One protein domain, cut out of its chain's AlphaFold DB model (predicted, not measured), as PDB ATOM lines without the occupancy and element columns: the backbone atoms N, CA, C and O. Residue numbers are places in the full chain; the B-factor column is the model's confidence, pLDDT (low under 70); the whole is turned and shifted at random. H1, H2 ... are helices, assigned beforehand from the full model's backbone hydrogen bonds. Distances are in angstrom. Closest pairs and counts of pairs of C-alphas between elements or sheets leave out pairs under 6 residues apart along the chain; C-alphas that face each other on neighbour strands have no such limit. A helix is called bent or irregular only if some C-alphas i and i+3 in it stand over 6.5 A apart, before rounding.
ATOM      1  N   ALA A 113     119.510 116.579 168.789       54.91
ATOM      2  CA  ALA A 113     120.385 115.822 169.681       54.91
ATOM      3  C   ALA A 113     121.825 115.650 169.157       54.91
ATOM      4  O   ALA A 113     122.771 115.771 169.933       54.91
ATOM      5  N   VAL A 114     122.013 115.385 167.858       57.72
ATOM      6  CA  VAL A 114     123.355 115.255 167.248       57.72
ATOM      7  C   VAL A 114     124.040 116.617 167.219       57.72
ATOM      8  O   VAL A 114     125.230 116.740 167.497       57.72
ATOM      9  N   PHE A 115     123.264 117.659 166.937       63.16
ATOM     10  CA  PHE A 115     123.747 119.028 166.931       63.16
ATOM     11  C   PHE A 115     124.162 119.510 168.333       63.16
ATOM     12  O   PHE A 115     125.252 120.059 168.487       63.16
ATOM     13  N   LEU A 116     123.352 119.243 169.364       62.44
ATOM     14  CA  LEU A 116     123.699 119.544 170.760       62.44
ATOM     15  C   LEU A 116     124.909 118.733 171.246       62.44
ATOM     16  O   LEU A 116     125.762 119.271 171.947       62.44
ATOM     17  N   ALA A 117     125.028 117.463 170.850       63.06
ATOM     18  CA  ALA A 117     126.192 116.642 171.182       63.06
ATOM     19  C   ALA A 117     127.484 117.195 170.556       63.06
ATOM     20  O   ALA A 117     128.504 117.282 171.238       63.06
ATOM     21  N   ASN A 118     127.429 117.631 169.295       67.81
ATOM     22  CA  ASN A 118     128.565 118.267 168.628       67.81
ATOM     23  C   ASN A 118     128.940 119.594 169.298       67.81
ATOM     24  O   ASN A 118     130.123 119.840 169.522       67.81
ATOM     25  N   TYR A 119     127.951 120.409 169.684       71.38
ATOM     26  CA  TYR A 119     128.188 121.644 170.436       71.38
ATOM     27  C   TYR A 119     128.902 121.369 171.768       71.38
ATOM     28  O   TYR A 119     129.931 121.976 172.048       71.38
ATOM     29  N   ARG A 120     128.405 120.410 172.563       72.12
ATOM     30  CA  ARG A 120     129.033 120.004 173.834       72.12
ATOM     31  C   ARG A 120     130.460 119.504 173.639       72.12
ATOM     32  O   ARG A 120     131.337 119.865 174.412       72.12
ATOM     33  N   SER A 121     130.698 118.704 172.600       77.19
ATOM     34  CA  SER A 121     132.038 118.204 172.284       77.19
ATOM     35  C   SER A 121     133.005 119.342 171.964       77.19
ATOM     36  O   SER A 121     134.115 119.343 172.476       77.19
ATOM     37  N   MET A 122     132.580 120.320 171.159       77.06
ATOM     38  CA  MET A 122     133.397 121.492 170.817       77.06
ATOM     39  C   MET A 122     133.642 122.385 172.039       77.06
ATOM     40  O   MET A 122     134.746 122.875 172.245       77.06
ATOM     41  N   ALA A 123     132.626 122.566 172.882       75.31
ATOM     42  CA  ALA A 123     132.742 123.272 174.151       75.31
ATOM     43  C   ALA A 123     133.758 122.611 175.103       75.31
ATOM     44  O   ALA A 123     134.559 123.317 175.715       75.31
ATOM     45  N   GLU A 124     133.751 121.276 175.211       82.12
ATOM     46  CA  GLU A 124     134.761 120.519 175.964       82.12
ATOM     47  C   GLU A 124     136.157 120.649 175.332       82.12
ATOM     48  O   GLU A 124     137.145 120.829 176.045       82.12
ATOM     49  N   GLU A 125     136.239 120.593 174.002       85.81
ATOM     50  CA  GLU A 125     137.486 120.701 173.243       85.81
ATOM     51  C   GLU A 125     138.179 122.052 173.454       85.81
ATOM     52  O   GLU A 125     139.392 122.077 173.655       85.81
ATOM     53  N   VAL A 126     137.428 123.159 173.525       87.44
ATOM     54  CA  VAL A 126     137.980 124.488 173.854       87.44
ATOM     55  C   VAL A 126     138.779 124.450 175.158       87.44
ATOM     56  O   VAL A 126     139.881 124.990 175.212       87.44
ATOM     57  N   TYR A 127     138.276 123.783 176.202       85.25
ATOM     58  CA  TYR A 127     138.998 123.696 177.475       85.25
ATOM     59  C   TYR A 127     140.292 122.896 177.356       85.25
ATOM     60  O   TYR A 127     141.312 123.299 177.909       85.25
ATOM     61  N   GLU A 128     140.272 121.782 176.624       87.19
ATOM     62  CA  GLU A 128     141.479 120.982 176.405       87.19
ATOM     63  C   GLU A 128     142.522 121.747 175.589       87.19
ATOM     64  O   GLU A 128     143.703 121.715 175.931       87.19
ATOM     65  N   LEU A 129     142.102 122.494 174.567       90.00
ATOM     66  CA  LEU A 129     142.993 123.345 173.778       90.00
ATOM     67  C   LEU A 129     143.624 124.445 174.639       90.00
ATOM     68  O   LEU A 129     144.842 124.625 174.602       90.00
ATOM     69  N   ILE A 130     142.836 125.110 175.494       91.88
ATOM     70  CA  ILE A 130     143.347 126.095 176.461       91.88
ATOM     71  C   ILE A 130     144.357 125.447 177.413       91.88
ATOM     72  O   ILE A 130     145.449 125.977 177.619       91.88
ATOM     73  N   ARG A 131     144.031 124.275 177.965       88.50
ATOM     74  CA  ARG A 131     144.903 123.535 178.887       88.50
ATOM     75  C   ARG A 131     146.223 123.117 178.234       88.50
ATOM     76  O   ARG A 131     147.254 123.081 178.903       88.50
ATOM     77  N   LEU A 132     146.201 122.803 176.939       90.69
ATOM     78  CA  LEU A 132     147.383 122.455 176.144       90.69
ATOM     79  C   LEU A 132     148.168 123.681 175.647       90.69
ATOM     80  O   LEU A 132     149.282 123.515 175.149       90.69
ATOM     81  N   GLY A 133     147.627 124.894 175.800       91.75
ATOM     82  CA  GLY A 133     148.238 126.134 175.323       91.75
ATOM     83  C   GLY A 133     148.021 126.419 173.833       91.75
ATOM     84  O   GLY A 133     148.691 127.290 173.282       91.75
ATOM     85  N   ASP A 134     147.108 125.705 173.169       93.12
ATOM     86  CA  ASP A 134     146.761 125.929 171.762       93.12
ATOM     87  C   ASP A 134     145.666 127.002 171.639       93.12
ATOM     88  O   ASP A 134     144.494 126.734 171.367       93.12
ATOM     89  N   TYR A 135     146.051 128.249 171.923       94.88
ATOM     90  CA  TYR A 135     145.116 129.375 172.003       94.88
ATOM     91  C   TYR A 135     144.531 129.785 170.652       94.88
ATOM     92  O   TYR A 135     143.418 130.307 170.615       94.88
ATOM     93  N   GLU A 136     145.245 129.540 169.548       91.69
ATOM     94  CA  GLU A 136     144.706 129.804 168.211       91.69
ATOM     95  C   GLU A 136     143.546 128.855 167.917       91.69
ATOM     96  O   GLU A 136     142.444 129.315 167.632       91.69
ATOM     97  N   ALA A 137     143.758 127.545 168.080       89.00
ATOM     98  CA  ALA A 137     142.713 126.557 167.849       89.00
ATOM     99  C   ALA A 137     141.530 126.738 168.816       89.00
ATOM    100  O   ALA A 137     140.372 126.580 168.420       89.00
ATOM    101  N   ALA A 138     141.796 127.110 170.075       90.75
ATOM    102  CA  ALA A 138     140.745 127.429 171.039       90.75
ATOM    103  C   ALA A 138     139.882 128.608 170.556       90.75
ATOM    104  O   ALA A 138     138.653 128.513 170.558       90.75
ATOM    105  N   LEU A 139     140.513 129.694 170.092       91.69
ATOM    106  CA  LEU A 139     139.810 130.862 169.564       91.69
ATOM    107  C   LEU A 139     139.042 130.539 168.275       91.69
ATOM    108  O   LEU A 139     137.876 130.913 168.166       91.69
ATOM    109  N   GLU A 140     139.641 129.813 167.330       87.19
ATOM    110  CA  GLU A 140     138.968 129.372 166.099       87.19
ATOM    111  C   GLU A 140     137.719 128.535 166.413       87.19
ATOM    112  O   GLU A 140     136.651 128.752 165.835       87.19
ATOM    113  N   THR A 141     137.820 127.624 167.385       84.50
ATOM    114  CA  THR A 141     136.693 126.795 167.831       84.50
ATOM    115  C   THR A 141     135.597 127.654 168.466       84.50
ATOM    116  O   THR A 141     134.422 127.505 168.127       84.50
ATOM    117  N   MET A 142     135.951 128.614 169.326       86.38
ATOM    118  CA  MET A 142     134.988 129.557 169.911       86.38
ATOM    119  C   MET A 142     134.295 130.420 168.845       86.38
ATOM    120  O   MET A 142     133.078 130.598 168.894       86.38
ATOM    121  N   GLN A 143     135.034 130.905 167.848       84.00
ATOM    122  CA  GLN A 143     134.474 131.671 166.733       84.00
ATOM    123  C   GLN A 143     133.541 130.826 165.864       84.00
ATOM    124  O   GLN A 143     132.513 131.316 165.393       84.00
ATOM    125  N   TYR A 144     133.859 129.547 165.668       80.69
ATOM    126  CA  TYR A 144     132.969 128.618 164.986       80.69
ATOM    127  C   TYR A 144     131.654 128.424 165.761       80.69
ATOM    128  O   TYR A 144     130.573 128.471 165.169       80.69
ATOM    129  N   LEU A 145     131.718 128.305 167.093       77.12
ATOM    130  CA  LEU A 145     130.528 128.276 167.951       77.12
ATOM    131  C   LEU A 145     129.711 129.578 167.850       77.12
ATOM    132  O   LEU A 145     128.485 129.527 167.726       77.12
ATOM    133  N   ASP A 146     130.371 130.737 167.815       76.31
ATOM    134  CA  ASP A 146     129.734 132.040 167.587       76.31
ATOM    135  C   ASP A 146     129.024 132.124 166.229       76.31
ATOM    136  O   ASP A 146     127.907 132.647 166.122       76.31
ATOM    137  N   GLN A 147     129.639 131.587 165.173       73.44
ATOM    138  CA  GLN A 147     129.032 131.519 163.845       73.44
ATOM    139  C   GLN A 147     127.819 130.597 163.830       73.44
ATOM    140  O   GLN A 147     126.814 130.929 163.203       73.44
ATOM    141  N   ILE A 148     127.859 129.468 164.537       68.75
ATOM    142  CA  ILE A 148     126.700 128.585 164.689       68.75
ATOM    143  C   ILE A 148     125.537 129.327 165.367       68.75
ATOM    144  O   ILE A 148     124.390 129.218 164.923       68.75
ATOM    145  N   LEU A 149     125.832 130.109 166.406       66.12
ATOM    146  CA  LEU A 149     124.841 130.916 167.119       66.12
ATOM    147  C   LEU A 149     124.269 132.043 166.255       66.12
ATOM    148  O   LEU A 149     123.077 132.339 166.327       66.12
ATOM    149  N   SER A 150     125.109 132.650 165.417       63.84
ATOM    150  CA  SER A 150     124.752 133.821 164.610       63.84
ATOM    151  C   SER A 150     124.077 133.456 163.280       63.84
ATOM    152  O   SER A 150     123.098 134.087 162.894       63.84
ATOM    153  N   SER A 151     124.545 132.411 162.589       55.72
ATOM    154  CA  SER A 151     124.050 131.972 161.266       55.72
ATOM    155  C   SER A 151     122.618 131.435 161.285       55.72
ATOM    156  O   SER A 151     121.926 131.448 160.268       55.72
ATOM    157  N   LYS A 152     122.138 131.002 162.453       51.00
ATOM    158  CA  LYS A 152     120.747 130.588 162.654       51.00
ATOM    159  C   LYS A 152     119.794 131.767 162.890       51.00
ATOM    160  O   LYS A 152     118.590 131.579 162.764       51.00
ATOM    161  N   GLY A 153     120.293 132.977 163.153       44.62
ATOM    162  CA  GLY A 153     119.460 134.168 163.366       44.62
ATOM    163  C   GLY A 153     118.678 134.634 162.129       44.62
ATOM    164  O   GLY A 153     117.605 135.212 162.280       44.62
ATOM    165  N   ASP A 154     119.168 134.335 160.921       46.62
ATOM    166  CA  ASP A 154     118.523 134.750 159.663       46.62
ATOM    167  C   ASP A 154     117.532 133.708 159.097       46.62
ATOM    168  O   ASP A 154     116.779 134.015 158.169       46.62
ATOM    169  N   LEU A 155     117.498 132.479 159.638       41.56
ATOM    170  CA  LEU A 155     116.699 131.365 159.091       41.56
ATOM    171  C   LEU A 155     115.931 130.526 160.134       41.56
ATOM    172  O   LEU A 155     115.050 129.763 159.734       41.56
ATOM    173  N   ALA A 156     116.207 130.658 161.435       46.00
ATOM    174  CA  ALA A 156     115.565 129.884 162.501       46.00
ATOM    175  C   ALA A 156     114.742 130.791 163.434       46.00
ATOM    176  O   ALA A 156     115.181 131.875 163.819       46.00
ATOM    177  N   SER A 157     113.530 130.367 163.811       51.38
ATOM    178  CA  SER A 157     112.752 131.059 164.846       51.38
ATOM    179  C   SER A 157     113.468 130.963 166.200       51.38
ATOM    180  O   SER A 157     114.186 130.000 166.459       51.38
ATOM    181  N   ILE A 158     113.252 131.938 167.090       51.97
ATOM    182  CA  ILE A 158     113.826 131.956 168.454       51.97
ATOM    183  C   ILE A 158     113.589 130.619 169.191       51.97
ATOM    184  O   ILE A 158     114.493 130.124 169.856       51.97
ATOM    185  N   GLU A 159     112.432 129.985 168.979       53.41
ATOM    186  CA  GLU A 159     112.062 128.668 169.535       53.41
ATOM    187  C   GLU A 159     113.005 127.518 169.111       53.41
ATOM    188  O   GLU A 159     113.159 126.547 169.842       53.41
ATOM    189  N   GLN A 160     113.669 127.609 167.951       54.38
ATOM    190  CA  GLN A 160     114.623 126.594 167.467       54.38
ATOM    191  C   GLN A 160     116.039 126.786 168.030       54.38
ATOM    192  O   GLN A 160     116.863 125.873 167.982       54.38
ATOM    193  N   LEU A 161     116.339 127.982 168.538       56.56
ATOM    194  CA  LEU A 161     117.617 128.315 169.167       56.56
ATOM    195  C   LEU A 161     117.579 128.184 170.687       56.56
ATOM    196  O   LEU A 161     118.634 128.121 171.314       56.56
ATOM    197  N   GLU A 162     116.388 128.108 171.271       63.16
ATOM    198  CA  GLU A 162     116.175 128.009 172.711       63.16
ATOM    199  C   GLU A 162     116.928 126.839 173.371       63.16
ATOM    200  O   GLU A 162     117.596 127.093 174.372       63.16
ATOM    201  N   PRO A 163     116.983 125.617 172.796       65.19
ATOM    202  CA  PRO A 163     117.771 124.527 173.377       65.19
ATOM    203  C   PRO A 163     119.276 124.816 173.398       65.19
ATOM    204  O   PRO A 163     119.961 124.465 174.349       65.19
ATOM    205  N   LEU A 164     119.800 125.479 172.362       63.69
ATOM    206  CA  LEU A 164     121.218 125.836 172.270       63.69
ATOM    207  C   LEU A 164     121.558 126.993 173.219       63.69
ATOM    208  O   LEU A 164     122.618 127.011 173.837       63.69
ATOM    209  N   TYR A 165     120.645 127.954 173.353       65.31
ATOM    210  CA  TYR A 165     120.783 129.053 174.298       65.31
ATOM    211  C   TYR A 165     120.726 128.560 175.749       65.31
ATOM    212  O   TYR A 165     121.562 128.967 176.556       65.31
ATOM    213  N   GLN A 166     119.796 127.655 176.074       67.44
ATOM    214  CA  GLN A 166     119.785 126.954 177.360       67.44
ATOM    215  C   GLN A 166     121.086 126.187 177.563       67.44
ATOM    216  O   GLN A 166     121.704 126.332 178.602       67.44
ATOM    217  N   GLU A 167     121.570 125.448 176.568       70.44
ATOM    218  CA  GLU A 167     122.825 124.703 176.693       70.44
ATOM    219  C   GLU A 167     124.019 125.616 177.028       70.44
ATOM    220  O   GLU A 167     124.818 125.332 177.921       70.44
ATOM    221  N   ILE A 168     124.116 126.767 176.361       67.75
ATOM    222  CA  ILE A 168     125.150 127.769 176.641       67.75
ATOM    223  C   ILE A 168     125.023 128.328 178.052       67.75
ATOM    224  O   ILE A 168     126.015 128.430 178.773       67.75
ATOM    225  N   THR A 169     123.815 128.730 178.434       66.62
ATOM    226  CA  THR A 169     123.583 129.471 179.679       66.62
ATOM    227  C   THR A 169     123.529 128.570 180.907       66.62
ATOM    228  O   THR A 169     124.013 128.960 181.965       66.62
ATOM    229  N   GLU A 170     123.005 127.356 180.770       68.25
ATOM    230  CA  GLU A 170     122.820 126.394 181.855       68.25
ATOM    231  C   GLU A 170     123.996 125.424 181.999       68.25
ATOM    232  O   GLU A 170     124.176 124.863 183.083       68.25
ATOM    233  N   HIS A 171     124.793 125.184 180.948       70.12
ATOM    234  CA  HIS A 171     125.855 124.170 180.984       70.12
ATOM    235  C   HIS A 171     127.232 124.732 180.645       70.12
ATOM    236  O   HIS A 171     128.141 124.610 181.466       70.12
ATOM    237  N   TRP A 172     127.406 125.388 179.500       72.94
ATOM    238  CA  TRP A 172     128.745 125.809 179.080       72.94
ATOM    239  C   TRP A 172     129.300 126.987 179.891       72.94
ATOM    240  O   TRP A 172     130.414 126.905 180.404       72.94
ATOM    241  N   LEU A 173     128.524 128.058 180.093       70.50
ATOM    242  CA  LEU A 173     128.956 129.198 180.908       70.50
ATOM    243  C   LEU A 173     129.295 128.771 182.349       70.50
ATOM    244  O   LEU A 173     130.400 129.071 182.797       70.50
ATOM    245  N   PRO A 174     128.442 128.024 183.080       74.75
ATOM    246  CA  PRO A 174     128.799 127.526 184.408       74.75
ATOM    247  C   PRO A 174     130.069 126.668 184.428       74.75
ATOM    248  O   PRO A 174     130.866 126.783 185.358       74.75
ATOM    249  N   GLN A 175     130.293 125.835 183.407       76.88
ATOM    250  CA  GLN A 175     131.523 125.046 183.295       76.88
ATOM    251  C   GLN A 175     132.747 125.922 183.030       76.88
ATOM    252  O   GLN A 175     133.795 125.683 183.620       76.88
ATOM    253  N   LEU A 176     132.612 126.964 182.211       77.25
ATOM    254  CA  LEU A 176     133.667 127.942 181.968       77.25
ATOM    255  C   LEU A 176     134.080 128.620 183.277       77.25
ATOM    256  O   LEU A 176     135.262 128.662 183.593       77.25
ATOM    257  N   TYR A 177     133.109 129.063 184.078       74.94
ATOM    258  CA  TYR A 177     133.358 129.613 185.411       74.94
ATOM    259  C   TYR A 177     134.030 128.606 186.343       74.94
ATOM    260  O   TYR A 177     135.012 128.935 187.005       74.94
ATOM    261  N   ALA A 178     133.537 127.366 186.369       80.44
ATOM    262  CA  ALA A 178     134.138 126.310 187.172       80.44
ATOM    263  C   ALA A 178     135.603 126.072 186.776       80.44
ATOM    264  O   ALA A 178     136.445 125.936 187.659       80.44
ATOM    265  N   ARG A 179     135.920 126.095 185.474       82.94
ATOM    266  CA  ARG A 179     137.288 125.949 184.955       82.94
ATOM    267  C   ARG A 179     138.170 127.153 185.256       82.94
ATOM    268  O   ARG A 179     139.315 126.952 185.633       82.94
ATOM    269  N   ILE A 180     137.646 128.377 185.157       83.50
ATOM    270  CA  ILE A 180     138.359 129.603 185.558       83.50
ATOM    271  C   ILE A 180     138.818 129.508 187.016       83.50
ATOM    272  O   ILE A 180     139.922 129.926 187.339       83.50
ATOM    273  N   VAL A 181     137.989 128.929 187.884       80.19
ATOM    274  CA  VAL A 181     138.297 128.756 189.306       80.19
ATOM    275  C   VAL A 181     139.211 127.550 189.554       80.19
ATOM    276  O   VAL A 181     140.136 127.637 190.358       80.19
ATOM    277  N   SER A 182     138.975 126.414 188.885       80.69
ATOM    278  CA  SER A 182     139.703 125.164 189.147       80.69
ATOM    279  C   SER A 182     141.060 125.061 188.450       80.69
ATOM    280  O   SER A 182     141.945 124.367 188.942       80.69
ATOM    281  N   GLU A 183     141.213 125.705 187.293       86.69
ATOM    282  CA  GLU A 183     142.424 125.721 186.463       86.69
ATOM    283  C   GLU A 183     142.802 127.172 186.108       86.69
ATOM    284  O   GLU A 183     142.833 127.552 184.932       86.69
ATOM    285  N   PRO A 184     143.063 128.022 187.118       88.06
ATOM    286  CA  PRO A 184     143.152 129.460 186.907       88.06
ATOM    287  C   PRO A 184     144.369 129.878 186.088       88.06
ATOM    288  O   PRO A 184     144.264 130.839 185.337       88.06
ATOM    289  N   ASP A 185     145.504 129.175 186.163       91.06
ATOM    290  CA  ASP A 185     146.714 129.560 185.422       91.06
ATOM    291  C   ASP A 185     146.513 129.514 183.898       91.06
ATOM    292  O   ASP A 185     146.721 130.518 183.216       91.06
ATOM    293  N   SER A 186     146.057 128.379 183.354       92.50
ATOM    294  CA  SER A 186     145.819 128.218 181.912       92.50
ATOM    295  C   SER A 186     144.686 129.114 181.425       92.50
ATOM    296  O   SER A 186     144.807 129.745 180.374       92.50
ATOM    297  N   MET A 187     143.608 129.221 182.206       92.19
ATOM    298  CA  MET A 187     142.476 130.080 181.868       92.19
ATOM    299  C   MET A 187     142.870 131.560 181.867       92.19
ATOM    300  O   MET A 187     142.561 132.272 180.915       92.19
ATOM    301  N   LEU A 188     143.600 132.027 182.883       93.31
ATOM    302  CA  LEU A 188     144.054 133.414 182.969       93.31
ATOM    303  C   LEU A 188     145.036 133.753 181.846       93.31
ATOM    304  O   LEU A 188     144.907 134.813 181.234       93.31
ATOM    305  N   ARG A 189     145.971 132.851 181.517       95.31
ATOM    306  CA  ARG A 189     146.874 133.022 180.367       95.31
ATOM    307  C   ARG A 189     146.105 133.180 179.061       95.31
ATOM    308  O   ARG A 189     146.425 134.077 178.285       95.31
ATOM    309  N   PHE A 190     145.085 132.355 178.835       95.00
ATOM    310  CA  PHE A 190     144.238 132.475 177.653       95.00
ATOM    311  C   PHE A 190     143.464 133.800 177.634       95.00
ATOM    312  O   PHE A 190     143.491 134.507 176.631       95.00
ATOM    313  N   CYS A 191     142.853 134.213 178.748       94.06
ATOM    314  CA  CYS A 191     142.159 135.503 178.834       94.06
ATOM    315  C   CYS A 191     143.093 136.701 178.559       94.06
ATOM    316  O   CYS A 191     142.704 137.660 177.886       94.06
ATOM    317  N   LEU A 192     144.336 136.654 179.049       94.81
ATOM    318  CA  LEU A 192     145.356 137.672 178.774       94.81
ATOM    319  C   LEU A 192     145.796 137.668 177.301       94.81
ATOM    320  O   LEU A 192     145.959 138.737 176.708       94.81
ATOM    321  N   ASP A 193     145.932 136.491 176.685       95.88
ATOM    322  CA  ASP A 193     146.197 136.357 175.248       95.88
ATOM    323  C   ASP A 193     145.068 136.979 174.411       95.88
ATOM    324  O   ASP A 193     145.320 137.822 173.546       95.88
ATOM    325  N   LEU A 194     143.809 136.676 174.741       95.31
ATOM    326  CA  LEU A 194     142.643 137.282 174.094       95.31
ATOM    327  C   LEU A 194     142.649 138.811 174.214       95.31
ATOM    328  O   LEU A 194     142.377 139.505 173.234       95.31
ATOM    329  N   ARG A 195     143.032 139.375 175.366       92.50
ATOM    330  CA  ARG A 195     143.183 140.833 175.521       92.50
ATOM    331  C   ARG A 195     144.274 141.426 174.638       92.50
ATOM    332  O   ARG A 195     144.073 142.498 174.063       92.50
ATOM    333  N   ASN A 196     145.413 140.751 174.509       93.62
ATOM    334  CA  ASN A 196     146.492 141.187 173.621       93.62
ATOM    335  C   ASN A 196     146.035 141.184 172.157       93.62
ATOM    336  O   ASN A 196     146.304 142.132 171.413       93.62
ATOM    337  N   ARG A 197     145.278 140.163 171.753       94.62
ATOM    338  CA  ARG A 197     144.669 140.066 170.421       94.62
ATOM    339  C   ARG A 197     143.625 141.158 170.191       94.62
ATOM    340  O   ARG A 197     143.666 141.825 169.157       94.62
ATOM    341  N   GLN A 198     142.771 141.424 171.182       93.12
ATOM    342  CA  GLN A 198     141.784 142.507 171.140       93.12
ATOM    343  C   GLN A 198     142.452 143.876 170.961       93.12
ATOM    344  O   GLN A 198     142.047 144.655 170.098       93.12
ATOM    345  N   ARG A 199     143.515 144.164 171.729       91.19
ATOM    346  CA  ARG A 199     144.314 145.399 171.597       91.19
ATOM    347  C   ARG A 199     144.998 145.506 170.236       91.19
ATOM    348  O   ARG A 199     145.148 146.607 169.713       91.19
ATOM    349  N   SER A 200     145.362 144.367 169.653       93.81
ATOM    350  CA  SER A 200     145.956 144.267 168.315       93.81
ATOM    351  C   SER A 200     144.921 144.371 167.182       93.81
ATOM    352  O   SER A 200     145.298 144.357 166.013       93.81
ATOM    353  N   GLY A 201     143.627 144.489 167.504       92.12
ATOM    354  CA  GLY A 201     142.528 144.617 166.544       92.12
ATOM    355  C   GLY A 201     142.080 143.307 165.888       92.12
ATOM    356  O   GLY A 201     141.384 143.359 164.873       92.12
ATOM    357  N   GLN A 202     142.460 142.150 166.437       92.44
ATOM    358  CA  GLN A 202     141.943 140.854 165.993       92.44
ATOM    359  C   GLN A 202     140.483 140.690 166.445       92.44
ATOM    360  O   GLN A 202     140.125 141.025 167.574       92.44
ATOM    361  N   GLU A 203     139.636 140.170 165.557       89.88
ATOM    362  CA  GLU A 203     138.249 139.831 165.879       89.88
ATOM    363  C   GLU A 203     138.220 138.584 166.769       89.88
ATOM    364  O   GLU A 203     138.869 137.592 166.448       89.88
ATOM    365  N   LEU A 204     137.502 138.638 167.896       88.50
ATOM    366  CA  LEU A 204     137.459 137.539 168.871       88.50
ATOM    367  C   LEU A 204     136.168 136.709 168.822       88.50
ATOM    368  O   LEU A 204     136.163 135.578 169.296       88.50
ATOM    369  N   GLY A 205     135.084 137.252 168.268       83.50
ATOM    370  CA  GLY A 205     133.740 136.698 168.465       83.50
ATOM    371  C   GLY A 205     133.145 137.069 169.832       83.50
ATOM    372  O   GLY A 205     133.835 137.595 170.707       83.50
ATOM    373  N   GLN A 206     131.841 136.841 170.025       81.19
ATOM    374  CA  GLN A 206     131.143 137.227 171.259       81.19
ATOM    375  C   GLN A 206     131.618 136.401 172.454       81.19
ATOM    376  O   GLN A 206     131.763 136.941 173.548       81.19
ATOM    377  N   LEU A 207     131.877 135.109 172.249       80.62
ATOM    378  CA  LEU A 207     132.357 134.232 173.311       80.62
ATOM    379  C   LEU A 207     133.777 134.607 173.747       80.62
ATOM    380  O   LEU A 207     134.067 134.623 174.942       80.62
ATOM    381  N   GLY A 208     134.643 134.956 172.790       85.94
ATOM    382  CA  GLY A 208     135.988 135.452 173.074       85.94
ATOM    383  C   GLY A 208     135.972 136.816 173.772       85.94
ATOM    384  O   GLY A 208     136.728 137.024 174.714       85.94
ATOM    385  N   GLU A 209     135.073 137.723 173.371       86.69
ATOM    386  CA  GLU A 209     134.897 139.031 174.024       86.69
ATOM    387  C   GLU A 209     134.481 138.913 175.496       86.69
ATOM    388  O   GLU A 209     134.956 139.696 176.314       86.69
ATOM    389  N   ILE A 210     133.628 137.945 175.855       83.25
ATOM    390  CA  ILE A 210     133.234 137.725 177.258       83.25
ATOM    391  C   ILE A 210     134.477 137.453 178.112       83.25
ATOM    392  O   ILE A 210     134.632 138.041 179.177       83.25
ATOM    393  N   LEU A 211     135.400 136.624 177.620       87.44
ATOM    394  CA  LEU A 211     136.620 136.250 178.337       87.44
ATOM    395  C   LEU A 211     137.633 137.387 178.519       87.44
ATOM    396  O   LEU A 211     138.564 137.239 179.309       87.44
ATOM    397  N   THR A 212     137.461 138.528 177.848       89.31
ATOM    398  CA  THR A 212     138.322 139.696 178.078       89.31
ATOM    399  C   THR A 212     137.820 140.604 179.203       89.31
ATOM    400  O   THR A 212     138.543 141.523 179.612       89.31
ATOM    401  N   GLU A 213     136.633 140.338 179.759       85.00
ATOM    402  CA  GLU A 213     136.027 141.142 180.819       85.00
ATOM    403  C   GLU A 213     136.812 141.111 182.138       85.00
ATOM    404  O   GLU A 213     137.309 140.089 182.604       85.00
ATOM    405  N   ASP A 214     136.893 142.277 182.773       84.06
ATOM    406  CA  ASP A 214     137.705 142.569 183.962       84.06
ATOM    407  C   ASP A 214     137.412 141.630 185.118       84.06
ATOM    408  O   ASP A 214     138.320 141.044 185.705       84.06
ATOM    409  N   HIS A 215     136.123 141.446 185.377       79.50
ATOM    410  CA  HIS A 215     135.650 140.609 186.454       79.50
ATOM    411  C   HIS A 215     136.054 139.138 186.269       79.50
ATOM    412  O   HIS A 215     136.386 138.481 187.251       79.50
ATOM    413  N   LEU A 216     136.086 138.620 185.034       80.00
ATOM    414  CA  LEU A 216     136.473 137.227 184.782       80.00
ATOM    415  C   LEU A 216     137.954 136.978 185.036       80.00
ATOM    416  O   LEU A 216     138.309 135.948 185.607       80.00
ATOM    417  N   LEU A 217     138.817 137.924 184.658       86.25
ATOM    418  CA  LEU A 217     140.240 137.813 184.972       86.25
ATOM    419  C   LEU A 217     140.475 137.904 186.483       86.25
ATOM    420  O   LEU A 217     141.241 137.110 187.022       86.25
ATOM    421  N   SER A 218     139.790 138.818 187.180       84.19
ATOM    422  CA  SER A 218     139.828 138.880 188.647       84.19
ATOM    423  C   SER A 218     139.328 137.587 189.292       84.19
ATOM    424  O   SER A 218     139.903 137.133 190.275       84.19
TER     425      SER A 218
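Overview. This is residues 113 to 218 of the 320 residues of an uncharacterized protein of Firmicutes bacterium (UniProt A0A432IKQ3). Three long helices, H1, H2 and H3, run roughly lengthwise with their centres in a triangle, and a fourth, H4, crosses one end of this group. H1 and H2 make a helical hairpin with H3 beside H1, the short H5 packs on H2, the still shorter H6 is near the last part of H3 and near H4, and residues 154 to 159 stick out at the end away from H4. The printed part has 106 residues, with six named helices in the order H1 to H6 and no named strand, and its class is all helix. It is compact, with a radius of gyration of the C-alphas of 13.8 A, and rounded, spanning 38 by 30 by 24 A.

Arrangement. H1, residues 113 to 132, and H2, residues 135 to 151, touch as a hairpin at a shallow tilt of 25 degrees, opposite ways; their closest C-alphas, of Val 126 and Ala 138, are 4.9 A apart. H3, residues 158 to 182, touches H1 at a shallow tilt of 25 degrees, the same way, closest at the C-alphas of Ala 123 and Trp 172, 6.8 A. H2 and H3 are close but not clearly touching, with the C-alphas of Leu 149 and Leu 161 closest at 7.9 A. H4, residues 184 to 199, is about perpendicular to H1, at 86 degrees; residues 130 to 131 of H1 touch it, and the closest C-alphas, of Arg 131 and Ser 186, are 5.6 A apart. H3 and H4 touch only at the corner and only just, with 3 pairs of C-alphas within 8 A, the closest Ile 180 and Met 187 at 5.5 A. H5, residues 205 to 210, touches residues 139 to 146 of H2, closest at the C-alphas of Gln 143 and Gly 205, 5.4 A; the steep tilt of 69 degrees is only just short of about perpendicular. H6, residues 214 to 218, is close to H4 but not clearly touching, with the C-alphas of Leu 188 and Leu 217 closest at 6.2 A. H1 and H5 are apart, and so are H3 and H5. In H2, H4, H5 and H6 every O i to N i+4 pair is within hydrogen-bond range; in H1 15 of 16 are, and in H3 17 of 21.

Along the chain. H1 begins at C-alpha 113, (120.385, 115.822, 169.681), and is 28.5 A long. H2 is 23.8 A long. H3, 33.8 A, is irregular, with C-alphas 160 and 163 7.0 A apart, and has a kink of 25 degrees near residue 167. H4, 22.1 A, begins at C-alpha 184, (143.152, 129.460, 186.907). H5 is 8.9 A long, and H6, 6.3 A, ends at C-alpha 218, (139.828, 138.880, 188.647).

Size, cuts and confidence. The C-alphas farthest apart, of Leu 155 and Asp 185, are 40.0 A apart. The printed part has no cut. The link from H2 to H3 is short, and the other four links are tight. The mean pLDDT of the printed part is 78.4; residues 113 to 118, 148 to 166 and 168 to 170 are under 70.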